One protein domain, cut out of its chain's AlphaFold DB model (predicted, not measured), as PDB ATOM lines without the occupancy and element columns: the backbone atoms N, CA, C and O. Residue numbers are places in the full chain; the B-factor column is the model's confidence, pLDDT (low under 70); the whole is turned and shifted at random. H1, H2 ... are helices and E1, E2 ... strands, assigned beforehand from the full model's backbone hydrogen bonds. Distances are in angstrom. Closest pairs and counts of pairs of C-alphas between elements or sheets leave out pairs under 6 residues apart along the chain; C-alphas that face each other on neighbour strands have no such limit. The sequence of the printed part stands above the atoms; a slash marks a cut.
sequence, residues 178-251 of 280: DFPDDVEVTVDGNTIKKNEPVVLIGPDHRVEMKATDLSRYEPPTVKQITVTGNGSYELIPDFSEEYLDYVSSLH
ATOM      1  N   ASP A 178     -17.818-100.307-179.047       89.62
ATOM      2  CA  ASP A 178     -19.100-100.917-179.392       89.62
ATOM      3  C   ASP A 178     -19.473-100.515-180.824       89.62
ATOM      4  O   ASP A 178     -19.302 -99.359-181.215       89.62
ATOM      5  N   PHE A 179     -19.926-101.476-181.625       90.81
ATOM      6  CA  PHE A 179     -20.267-101.294-183.041       90.81
ATOM      7  C   PHE A 179     -21.254-102.378-183.510       90.81
ATOM      8  O   PHE A 179     -21.432-103.373-182.801       90.81
ATOM      9  N   PRO A 180     -21.935-102.225-184.661       90.81
ATOM     10  CA  PRO A 180     -22.857-103.244-185.173       90.81
ATOM     11  C   PRO A 180     -22.179-104.611-185.392       90.81
ATOM     12  O   PRO A 180     -21.000-104.677-185.732       90.81
ATOM     13  N   ASP A 181     -22.907-105.711-185.172       90.44
ATOM     14  CA  ASP A 181     -22.346-107.078-185.231       90.44
ATOM     15  C   ASP A 181     -21.923-107.505-186.652       90.44
ATOM     16  O   ASP A 181     -21.147-108.443-186.825       90.44
ATOM     17  N   ASP A 182     -22.434-106.813-187.667       89.75
ATOM     18  CA  ASP A 182     -22.188-106.997-189.096       89.75
ATOM     19  C   ASP A 182     -21.026-106.139-189.637       89.75
ATOM     20  O   ASP A 182     -20.819-106.086-190.854       89.75
ATOM     21  N   VAL A 183     -20.254-105.489-188.756       90.75
ATOM     22  CA  VAL A 183     -19.147-104.580-189.095       90.75
ATOM     23  C   VAL A 183     -17.809-105.115-188.573       90.75
ATOM     24  O   VAL A 183     -17.619-105.314-187.375       90.75
ATOM     25  N   GLU A 184     -16.837-105.281-189.471       93.75
ATOM     26  CA  GLU A 184     -15.427-105.475-189.112       93.75
ATOM     27  C   GLU A 184     -14.767-104.108-188.868       93.75
ATOM     28  O   GLU A 184     -14.941-103.184-189.667       93.75
ATOM     29  N   VAL A 185     -14.002-103.966-187.779       93.44
ATOM     30  CA  VAL A 185     -13.343-102.702-187.409       93.44
ATOM     31  C   VAL A 185     -11.843-102.902-187.230       93.44
ATOM     32  O   VAL A 185     -11.401-103.814-186.526       93.44
ATOM     33  N   THR A 186     -11.053-102.000-187.814       94.31
ATOM     34  CA  THR A 186      -9.617-101.880-187.537       94.31
ATOM     35  C   THR A 186      -9.276-100.509-186.955       94.31
ATOM     36  O   THR A 186      -9.882 -99.500-187.327       94.31
ATOM     37  N   VAL A 187      -8.289-100.472-186.057       92.12
ATOM     38  CA  VAL A 187      -7.686 -99.247-185.514       92.12
ATOM     39  C   VAL A 187      -6.202 -99.259-185.867       92.12
ATOM     40  O   VAL A 187      -5.486-100.213-185.552       92.12
ATOM     41  N   ASP A 188      -5.761 -98.242-186.605       90.75
ATOM     42  CA  ASP A 188      -4.421 -98.140-187.202       90.75
ATOM     43  C   ASP A 188      -4.002 -99.400-187.989       90.75
ATOM     44  O   ASP A 188      -2.838 -99.796-188.015       90.75
ATOM     45  N   GLY A 189      -4.980-100.049-188.636       92.06
ATOM     46  CA  GLY A 189      -4.800-101.276-189.419       92.06
ATOM     47  C   GLY A 189      -4.838-102.583-188.616       92.06
ATOM     48  O   GLY A 189      -4.758-103.653-189.214       92.06
ATOM     49  N   ASN A 190      -4.999-102.534-187.290       91.25
ATOM     50  CA  ASN A 190      -5.147-103.723-186.448       91.25
ATOM     51  C   ASN A 190      -6.631-104.032-186.224       91.25
ATOM     52  O   ASN A 190      -7.353-103.185-185.697       91.25
ATOM     53  N   THR A 191      -7.090-105.233-186.587       94.75
ATOM     54  CA  THR A 191      -8.465-105.675-186.306       94.75
ATOM     55  C   THR A 191      -8.717-105.720-184.803       94.75
ATOM     56  O   THR A 191      -7.999-106.395-184.061       94.75
ATOM     57  N   ILE A 192      -9.756-105.017-184.359       93.50
ATOM     58  CA  ILE A 192     -10.241-105.042-182.978       93.50
ATOM     59  C   ILE A 192     -11.515-105.879-182.885       93.50
ATOM     60  O   ILE A 192     -12.170-106.163-183.888       93.50
ATOM     61  N   LYS A 193     -11.902-106.255-181.667       95.19
ATOM     62  CA  LYS A 193     -13.182-106.918-181.417       95.19
ATOM     63  C   LYS A 193     -14.111-106.020-180.615       95.19
ATOM     64  O   LYS A 193     -13.674-105.265-179.746       95.19
ATOM     65  N   LYS A 194     -15.404-106.184-180.875       91.75
ATOM     66  CA  LYS A 194     -16.490-105.491-180.189       91.75
ATOM     67  C   LYS A 194     -16.408-105.702-178.676       91.75
ATOM     68  O   LYS A 194     -16.344-106.834-178.206       91.75
ATOM     69  N   ASN A 195     -16.426-104.602-177.929       88.31
ATOM     70  CA  ASN A 195     -16.375-104.526-176.467       88.31
ATOM     71  C   ASN A 195     -15.161-105.187-175.771       88.31
ATOM     72  O   ASN A 195     -15.113-105.186-174.541       88.31
ATOM     73  N   GLU A 196     -14.147-105.673-176.499       91.81
ATOM     74  CA  GLU A 196     -12.864-106.064-175.896       91.81
ATOM     75  C   GLU A 196     -11.958-104.824-175.710       91.81
ATOM     76  O   GLU A 196     -11.974-103.916-176.546       91.81
ATOM     77  N   PRO A 197     -11.184-104.739-174.609       84.19
ATOM     78  CA  PRO A 197     -10.294-103.611-174.362       84.19
ATOM     79  C   PRO A 197      -9.033-103.675-175.237       84.19
ATOM     80  O   PRO A 197      -8.368-104.707-175.324       84.19
ATOM     81  N   VAL A 198      -8.660-102.536-175.816       87.62
ATOM     82  CA  VAL A 198      -7.418-102.303-176.559       87.62
ATOM     83  C   VAL A 198      -6.673-101.111-175.950       87.62
ATOM     84  O   VAL A 198      -7.290-100.160-175.467       87.62
ATOM     85  N   VAL A 199      -5.339-101.169-175.947       85.75
ATOM     86  CA  VAL A 199      -4.486-100.049-175.526       85.75
ATOM     87  C   VAL A 199      -4.003 -99.305-176.762       85.75
ATOM     88  O   VAL A 199      -3.347 -99.891-177.623       85.75
ATOM     89  N   LEU A 200      -4.313 -98.016-176.829       84.25
ATOM     90  CA  LEU A 200      -3.918 -97.108-177.900       84.25
ATOM     91  C   LEU A 200      -2.834 -96.137-177.411       84.25
ATOM     92  O   LEU A 200      -2.782 -95.797-176.227       84.25
ATOM     93  N   ILE A 201      -1.937 -95.728-178.313       87.62
ATOM     94  CA  ILE A 201      -0.758 -94.902-178.005       87.62
ATOM     95  C   ILE A 201      -0.928 -93.520-178.641       87.62
ATOM     96  O   ILE A 201      -0.888 -93.389-179.861       87.62
ATOM     97  N   GLY A 202      -1.037 -92.481-177.812       85.25
ATOM     98  CA  GLY A 202      -1.450 -91.152-178.266       85.25
ATOM     99  C   GLY A 202      -2.970 -91.051-178.451       85.25
ATOM    100  O   GLY A 202      -3.671 -92.017-178.178       85.25
ATOM    101  N   PRO A 203      -3.495 -89.867-178.813       82.12
ATOM    102  CA  PRO A 203      -4.937 -89.655-178.904       82.12
ATOM    103  C   PRO A 203      -5.507 -89.879-180.314       82.12
ATOM    104  O   PRO A 203      -6.681 -90.207-180.434       82.12
ATOM    105  N   ASP A 204      -4.727 -89.671-181.377       86.75
ATOM    106  CA  ASP A 204      -5.239 -89.615-182.751       86.75
ATOM    107  C   ASP A 204      -5.028 -90.940-183.494       86.75
ATOM    108  O   ASP A 204      -3.895 -91.407-183.618       86.75
ATOM    109  N   HIS A 205      -6.116 -91.520-184.013       86.62
ATOM    110  CA  HIS A 205      -6.133 -92.849-184.637       86.62
ATOM    111  C   HIS A 205      -6.961 -92.887-185.923       86.62
ATOM    112  O   HIS A 205      -8.016 -92.249-186.030       86.62
ATOM    113  N   ARG A 206      -6.534 -93.718-186.880       89.44
ATOM    114  CA  ARG A 206      -7.315 -94.048-188.078       89.44
ATOM    115  C   ARG A 206      -8.178 -95.274-187.800       89.44
ATOM    116  O   ARG A 206      -7.662 -96.381-187.665       89.44
ATOM    117  N   VAL A 207      -9.492 -95.090-187.815       91.75
ATOM    118  CA  VAL A 207     -10.477 -96.173-187.758       91.75
ATOM    119  C   VAL A 207     -10.988 -96.477-189.160       91.75
ATOM    120  O   VAL A 207     -11.359 -95.575-189.910       91.75
ATOM    121  N   GLU A 208     -11.041 -97.757-189.507       92.25
ATOM    122  CA  GLU A 208     -11.680 -98.249-190.727       92.25
ATOM    123  C   GLU A 208     -12.742 -99.279-190.354       92.25
ATOM    124  O   GLU A 208     -12.463-100.230-189.622       92.25
ATOM    125  N   MET A 209     -13.962 -99.051-190.837       91.62
ATOM    126  CA  MET A 209     -15.146 -99.863-190.586       91.62
ATOM    127  C   MET A 209     -15.647-100.431-191.908       91.62
ATOM    128  O   MET A 209     -15.895 -99.699-192.871       91.62
ATOM    129  N   LYS A 210     -15.821-101.747-191.943       91.88
ATOM    130  CA  LYS A 210     -16.237-102.492-193.123       91.88
ATOM    131  C   LYS A 210     -17.496-103.282-192.792       91.88
ATOM    132  O   LYS A 210     -17.435-104.346-192.181       91.88
ATOM    133  N   ALA A 211     -18.636-102.732-193.193       88.56
ATOM    134  CA  ALA A 211     -19.914-103.416-193.091       88.56
ATOM    135  C   ALA A 211     -19.993-104.609-194.055       88.56
ATOM    136  O   ALA A 211     -19.428-104.585-195.153       88.56
ATOM    137  N   THR A 212     -20.720-105.641-193.638       84.94
ATOM    138  CA  THR A 212     -21.100-106.779-194.483       84.94
ATOM    139  C   THR A 212     -22.511-106.625-195.054       84.94
ATOM    140  O   THR A 212     -22.751-107.080-196.172       84.94
ATOM    141  N   ASP A 213     -23.415-105.921-194.359       83.06
ATOM    142  CA  ASP A 213     -24.723-105.522-194.891       83.06
ATOM    143  C   ASP A 213     -24.643-104.173-195.628       83.06
ATOM    144  O   ASP A 213     -24.766-103.089-195.049       83.06
ATOM    145  N   LEU A 214     -24.457-104.253-196.946       81.94
ATOM    146  CA  LEU A 214     -24.383-103.079-197.819       81.94
ATOM    147  C   LEU A 214     -25.751-102.431-198.089       81.94
ATOM    148  O   LEU A 214     -25.796-101.339-198.648       81.94
ATOM    149  N   SER A 215     -26.862-103.061-197.683       82.62
ATOM    150  CA  SER A 215     -28.190-102.429-197.767       82.62
ATOM    151  C   SER A 215     -28.389-101.347-196.701       82.62
ATOM    152  O   SER A 215     -29.307-100.539-196.808       82.62
ATOM    153  N   ARG A 216     -27.517-101.313-195.682       77.75
ATOM    154  CA  ARG A 216     -27.576-100.377-194.550       77.75
ATOM    155  C   ARG A 216     -26.445 -99.358-194.516       77.75
ATOM    156  O   ARG A 216     -26.674 -98.236-194.072       77.75
ATOM    157  N   TYR A 217     -25.239 -99.743-194.928       83.38
ATOM    158  CA  TYR A 217     -24.014 -98.988-194.653       83.38
ATOM    159  C   TYR A 217     -23.107 -98.849-195.881       83.38
ATOM    160  O   TYR A 217     -23.060 -99.735-196.735       83.38
ATOM    161  N   GLU A 218     -22.324 -97.770-195.930       77.38
ATOM    162  CA  GLU A 218     -21.334 -97.517-196.980       77.38
ATOM    163  C   GLU A 218     -20.014 -98.300-196.774       77.38
ATOM    164  O   GLU A 218     -19.382 -98.197-195.712       77.38
ATOM    165  N   PRO A 219     -19.532 -99.043-197.793       71.38
ATOM    166  CA  PRO A 219     -18.252 -99.744-197.737       71.38
ATOM    167  C   PRO A 219     -17.116 -99.035-198.517       71.38
ATOM    168  O   PRO A 219     -17.266 -98.780-199.713       71.38
ATOM    169  N   PRO A 220     -15.907 -98.856-197.945       77.00
ATOM    170  CA  PRO A 220     -15.553 -98.848-196.525       77.00
ATOM    171  C   PRO A 220     -15.686 -97.441-195.919       77.00
ATOM    172  O   PRO A 220     -15.271 -96.450-196.519       77.00
ATOM    173  N   THR A 221     -16.160 -97.353-194.677       82.88
ATOM    174  CA  THR A 221     -16.161 -96.091-193.929       82.88
ATOM    175  C   THR A 221     -14.806 -95.894-193.232       82.88
ATOM    176  O   THR A 221     -14.401 -96.725-192.418       82.88
ATOM    177  N   VAL A 222     -14.109 -94.778-193.481       85.88
ATOM    178  CA  VAL A 222     -12.827 -94.439-192.824       85.88
ATOM    179  C   VAL A 222     -12.968 -93.140-192.035       85.88
ATOM    180  O   VAL A 222     -13.277 -92.099-192.609       85.88
ATOM    181  N   LYS A 223     -12.694 -93.173-190.727       84.75
ATOM    182  CA  LYS A 223     -12.794 -92.011-189.829       84.75
ATOM    183  C   LYS A 223     -11.473 -91.782-189.093       84.75
ATOM    184  O   LYS A 223     -10.853 -92.716-188.595       84.75
ATOM    185  N   GLN A 224     -11.044 -90.524-189.019       84.56
ATOM    186  CA  GLN A 224     -10.004 -90.099-188.078       84.56
ATOM    187  C   GLN A 224     -10.691 -89.793-186.748       84.56
ATOM    188  O   GLN A 224     -11.662 -89.034-186.731       84.56
ATOM    189  N   ILE A 225     -10.225 -90.395-185.656       84.50
ATOM    190  CA  ILE A 225     -10.776 -90.178-184.316       84.50
ATOM    191  C   ILE A 225      -9.708 -89.611-183.386       84.50
ATOM    192  O   ILE A 225      -8.534 -89.951-183.505       84.50
ATOM    193  N   THR A 226     -10.145 -88.805-182.421       83.94
ATOM    194  CA  THR A 226      -9.326 -88.365-181.290       83.94
ATOM    195  C   THR A 226      -9.919 -88.956-180.012       83.94
ATOM    196  O   THR A 226     -11.014 -88.579-179.587       83.94
ATOM    197  N   VAL A 227      -9.203 -89.894-179.404       82.06
ATOM    198  CA  VAL A 227      -9.490 -90.492-178.100       82.06
ATOM    199  C   VAL A 227      -9.099 -89.495-177.013       82.06
ATOM    200  O   VAL A 227      -7.955 -89.054-176.935       82.06
ATOM    201  N   THR A 228     -10.058 -89.116-176.166       79.75
ATOM    202  CA  THR A 228      -9.852 -88.086-175.131       79.75
ATOM    203  C   THR A 228      -9.749 -88.642-173.710       79.75
ATOM    204  O   THR A 228      -9.653 -87.865-172.767       79.75
ATOM    205  N   GLY A 229      -9.812 -89.964-173.533       79.06
ATOM    206  CA  GLY A 229      -9.777 -90.615-172.223       79.06
ATOM    207  C   GLY A 229     -10.031 -92.123-172.290       79.06
ATOM    208  O   GLY A 229     -10.444 -92.653-173.322       79.06
ATOM    209  N   ASN A 230      -9.798 -92.813-171.176       78.88
ATOM    210  CA  ASN A 230     -10.116 -94.236-171.030       78.88
ATOM    211  C   ASN A 230     -11.641 -94.459-171.018       78.88
ATOM    212  O   ASN A 230     -12.377 -93.657-170.439       78.88
ATOM    213  N   GLY A 231     -12.118 -95.564-171.598       81.94
ATOM    214  CA  GLY A 231     -13.539 -95.939-171.557       81.94
ATOM    215  C   GLY A 231     -14.075 -96.583-172.836       81.94
ATOM    216  O   GLY A 231     -13.319 -96.978-173.718       81.94
ATOM    217  N   SER A 232     -15.400 -96.699-172.917       83.31
ATOM    218  CA  SER A 232     -16.093 -97.298-174.061       83.31
ATOM    219  C   SER A 232     -16.596 -96.242-175.041       83.31
ATOM    220  O   SER A 232     -17.175 -95.233-174.634       83.31
ATOM    221  N   TYR A 233     -16.393 -96.505-176.329       82.94
ATOM    222  CA  TYR A 233     -16.697 -95.623-177.451       82.94
ATOM    223  C   TYR A 233     -17.641 -96.325-178.430       82.94
ATOM    224  O   TYR A 233     -17.467 -97.504-178.713       82.94
ATOM    225  N   GLU A 234     -18.622 -95.608-178.968       87.94
ATOM    226  CA  GLU A 234     -19.545 -96.133-179.981       87.94
ATOM    227  C   GLU A 234     -19.038 -95.757-181.382       87.94
ATOM    228  O   GLU A 234     -18.728 -94.590-181.642       87.94
ATOM    229  N   LEU A 235     -18.944 -96.739-182.277       85.88
ATOM    230  CA  LEU A 235     -18.568 -96.563-183.678       85.88
ATOM    231  C   LEU A 235     -19.739 -96.961-184.578       85.88
ATOM    232  O   LEU A 235     -20.235 -98.085-184.526       85.88
ATOM    233  N   ILE A 236     -20.155 -96.025-185.430       84.31
ATOM    234  CA  ILE A 236     -21.242 -96.210-186.390       84.31
ATOM    235  C   ILE A 236     -20.672 -95.912-187.792       84.31
ATOM    236  O   ILE A 236     -20.125 -94.813-187.995       84.31
ATOM    237  N   PRO A 237     -20.743 -96.867-188.745       84.81
ATOM    238  CA  PRO A 237     -20.446 -96.609-190.152       84.81
ATOM    239  C   PRO A 237     -21.390 -95.554-190.728       84.81
ATOM    240  O   PRO A 237     -22.428 -95.255-190.140       84.81
ATOM    241  N   ASP A 238     -21.047 -94.993-191.879       82.88
ATOM    242  CA  ASP A 238     -21.970 -94.088-192.560       82.88
ATOM    243  C   ASP A 238     -23.079 -94.911-193.247       82.88
ATOM    244  O   ASP A 238     -22.841 -96.023-193.727       82.88
ATOM    245  N   PHE A 239     -24.324 -94.431-193.178       84.31
ATOM    246  CA  PHE A 239     -25.490 -95.138-193.721       84.31
ATOM    247  C   PHE A 239     -25.552 -94.981-195.242       84.31
ATOM    248  O   PHE A 239     -25.255 -93.904-195.753       84.31
ATOM    249  N   SER A 240     -25.989 -96.021-195.956       82.88
ATOM    250  CA  SER A 240     -26.182 -95.945-197.409       82.88
ATOM    251  C   SER A 240     -27.318 -94.980-197.784       82.88
ATOM    252  O   SER A 240     -28.307 -94.857-197.054       82.88
ATOM    253  N   GLU A 241     -27.217 -94.336-198.953       83.56
ATOM    254  CA  GLU A 241     -28.287 -93.476-199.492       83.56
ATOM    255  C   GLU A 241     -29.635 -94.219-199.560       83.56
ATOM    256  O   GLU A 241     -30.649 -93.697-199.107       83.56
ATOM    257  N   GLU A 242     -29.637 -95.480-200.014       83.38
ATOM    258  CA  GLU A 242     -30.837 -96.332-200.083       83.38
ATOM    259  C   GLU A 242     -31.499 -96.536-198.707       83.38
ATOM    260  O   GLU A 242     -32.728 -96.504-198.588       83.38
ATOM    261  N   TYR A 243     -30.704 -96.698-197.643       81.12
ATOM    262  CA  TYR A 243     -31.220 -96.819-196.282       81.12
ATOM    263  C   TYR A 243     -31.810 -95.498-195.771       81.12
ATOM    264  O   TYR A 243     -32.869 -95.496-195.136       81.12
ATOM    265  N   LEU A 244     -31.153 -94.371-196.061       79.25
ATOM    266  CA  LEU A 244     -31.636 -93.039-195.693       79.25
ATOM    267  C   LEU A 244     -32.952 -92.701-196.413       79.25
ATOM    268  O   LEU A 244     -33.909 -92.272-195.759       79.25
ATOM    269  N   ASP A 245     -33.044 -92.989-197.712       79.62
ATOM    270  CA  ASP A 245     -34.266 -92.854-198.511       79.62
ATOM    271  C   ASP A 245     -35.398 -93.722-197.941       79.62
ATOM    272  O   ASP A 245     -36.500 -93.220-197.684       79.62
ATOM    273  N   TYR A 246     -35.124 -94.999-197.652       80.06
ATOM    274  CA  TYR A 246     -36.090 -95.911-197.040       80.06
ATOM    275  C   TYR A 246     -36.627 -95.375-195.704       80.06
ATOM    276  O   TYR A 246     -37.845 -95.290-195.520       80.06
ATOM    277  N   VAL A 247     -35.750 -94.950-194.789       74.06
ATOM    278  CA  VAL A 247     -36.153 -94.398-193.483       74.06
ATOM    279  C   VAL A 247     -36.948 -93.096-193.643       74.06
ATOM    280  O   VAL A 247     -37.952 -92.915-192.948       74.06
ATOM    281  N   SER A 248     -36.572 -92.226-194.587       70.94
ATOM    282  CA  SER A 248     -37.315 -90.990-194.879       70.94
ATOM    283  C   SER A 248     -38.752 -91.267-195.351       70.94
ATOM    284  O   SER A 248     -39.683 -90.558-194.966       70.94
ATOM    285  N   SER A 249     -38.957 -92.353-196.107       74.88
ATOM    286  CA  SER A 249     -40.273 -92.753-196.622       74.88
ATOM    287  C   SER A 249     -41.218 -93.289-195.537       74.88
ATOM    288  O   SER A 249     -42.433 -93.104-195.623       74.88
ATOM    289  N   LEU A 250     -40.674 -93.914-194.485       73.06
ATOM    290  CA  LEU A 250     -41.443 -94.444-193.350       73.06
ATOM    291  C   LEU A 250     -41.898 -93.351-192.375       73.06
ATOM    292  O   LEU A 250     -42.902 -93.514-191.672       73.06
ATOM    293  N   HIS A 251     -41.147 -92.255-192.292       61.69
ATOM    294  CA  HIS A 251     -41.350 -91.181-191.325       61.69
ATOM    295  C   HIS A 251     -41.304 -89.819-192.032       61.69
ATOM    296  O   HIS A 251     -40.292 -89.125-191.935       61.69
TER     297      HIS A 251
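What this domain is: This is residues 178 to 251 of the 280 residues of an uncharacterized protein of Mesotoga sp. H07pep.5.4 (UniProt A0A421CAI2). A small twisted sheet of four strands makes the body, with E3 and E6 outside the sheet, and the only named helix, H1, lies by itself at one far end of a rod. E3 lies toward the other end. The printed part has 74 residues, in the order E1, E2, E3, E4, E5, E6, H1. The sheet's order is E2, E1, E4, E5, antiparallel, and the class is mixed, helices and strands. The whole is only just loose, close to compact, with a radius of gyration of the C-alphas of 13.8 A and spans of 43 by 21 by 19 A.

How they stand to each other: E1, residues 183 to 187, is antiparallel to E4, residues 204 to 211, at 161 degrees, with N 184 and O 210 2.9 A apart, within hydrogen-bond range. E2, residues 190 to 192, meets E1 only at a point, where the C-alphas of Thr 191 and Thr 186 face each other at 4.2 A. E3, residues 197 to 201, pairs with no named strand; its closest C-alpha to E2 is that of Val 198, 7.5 A from Ile 192. E4 and E5, residues 221 to 226, form an antiparallel hairpin at 154 degrees, with N 207 and O 223 2.8 A apart, within hydrogen-bond range. The sheet is only just strongly twisted, its C-alphas up to 4.2 A off the best plane. E6, residues 231 to 234, pairs with no named strand and is apart from E5. H1, residues 241 to 250, is not on the sheet and is apart from E6; in H1 every O i to N i+4 pair is within hydrogen-bond range.

Where its parts are: E1 begins at C-alpha 183, (-19.147, -104.580, -189.095), and measures 13.1 A. E2 measures 6.3 A, E3 13.4 A, E4 22.6 A, E5 16.3 A and E6 10.3 A. H1 measures 14.6 A and ends at C-alpha 250, (-41.443, -94.444, -193.350).

The domain as a whole: The C-alphas farthest apart, those of Ile 201 and Ser 249, are 43.7 A apart. The printed part has no cut and no long link. Mean pLDDT of the printed part is 85.0, and residue 251 is under 70.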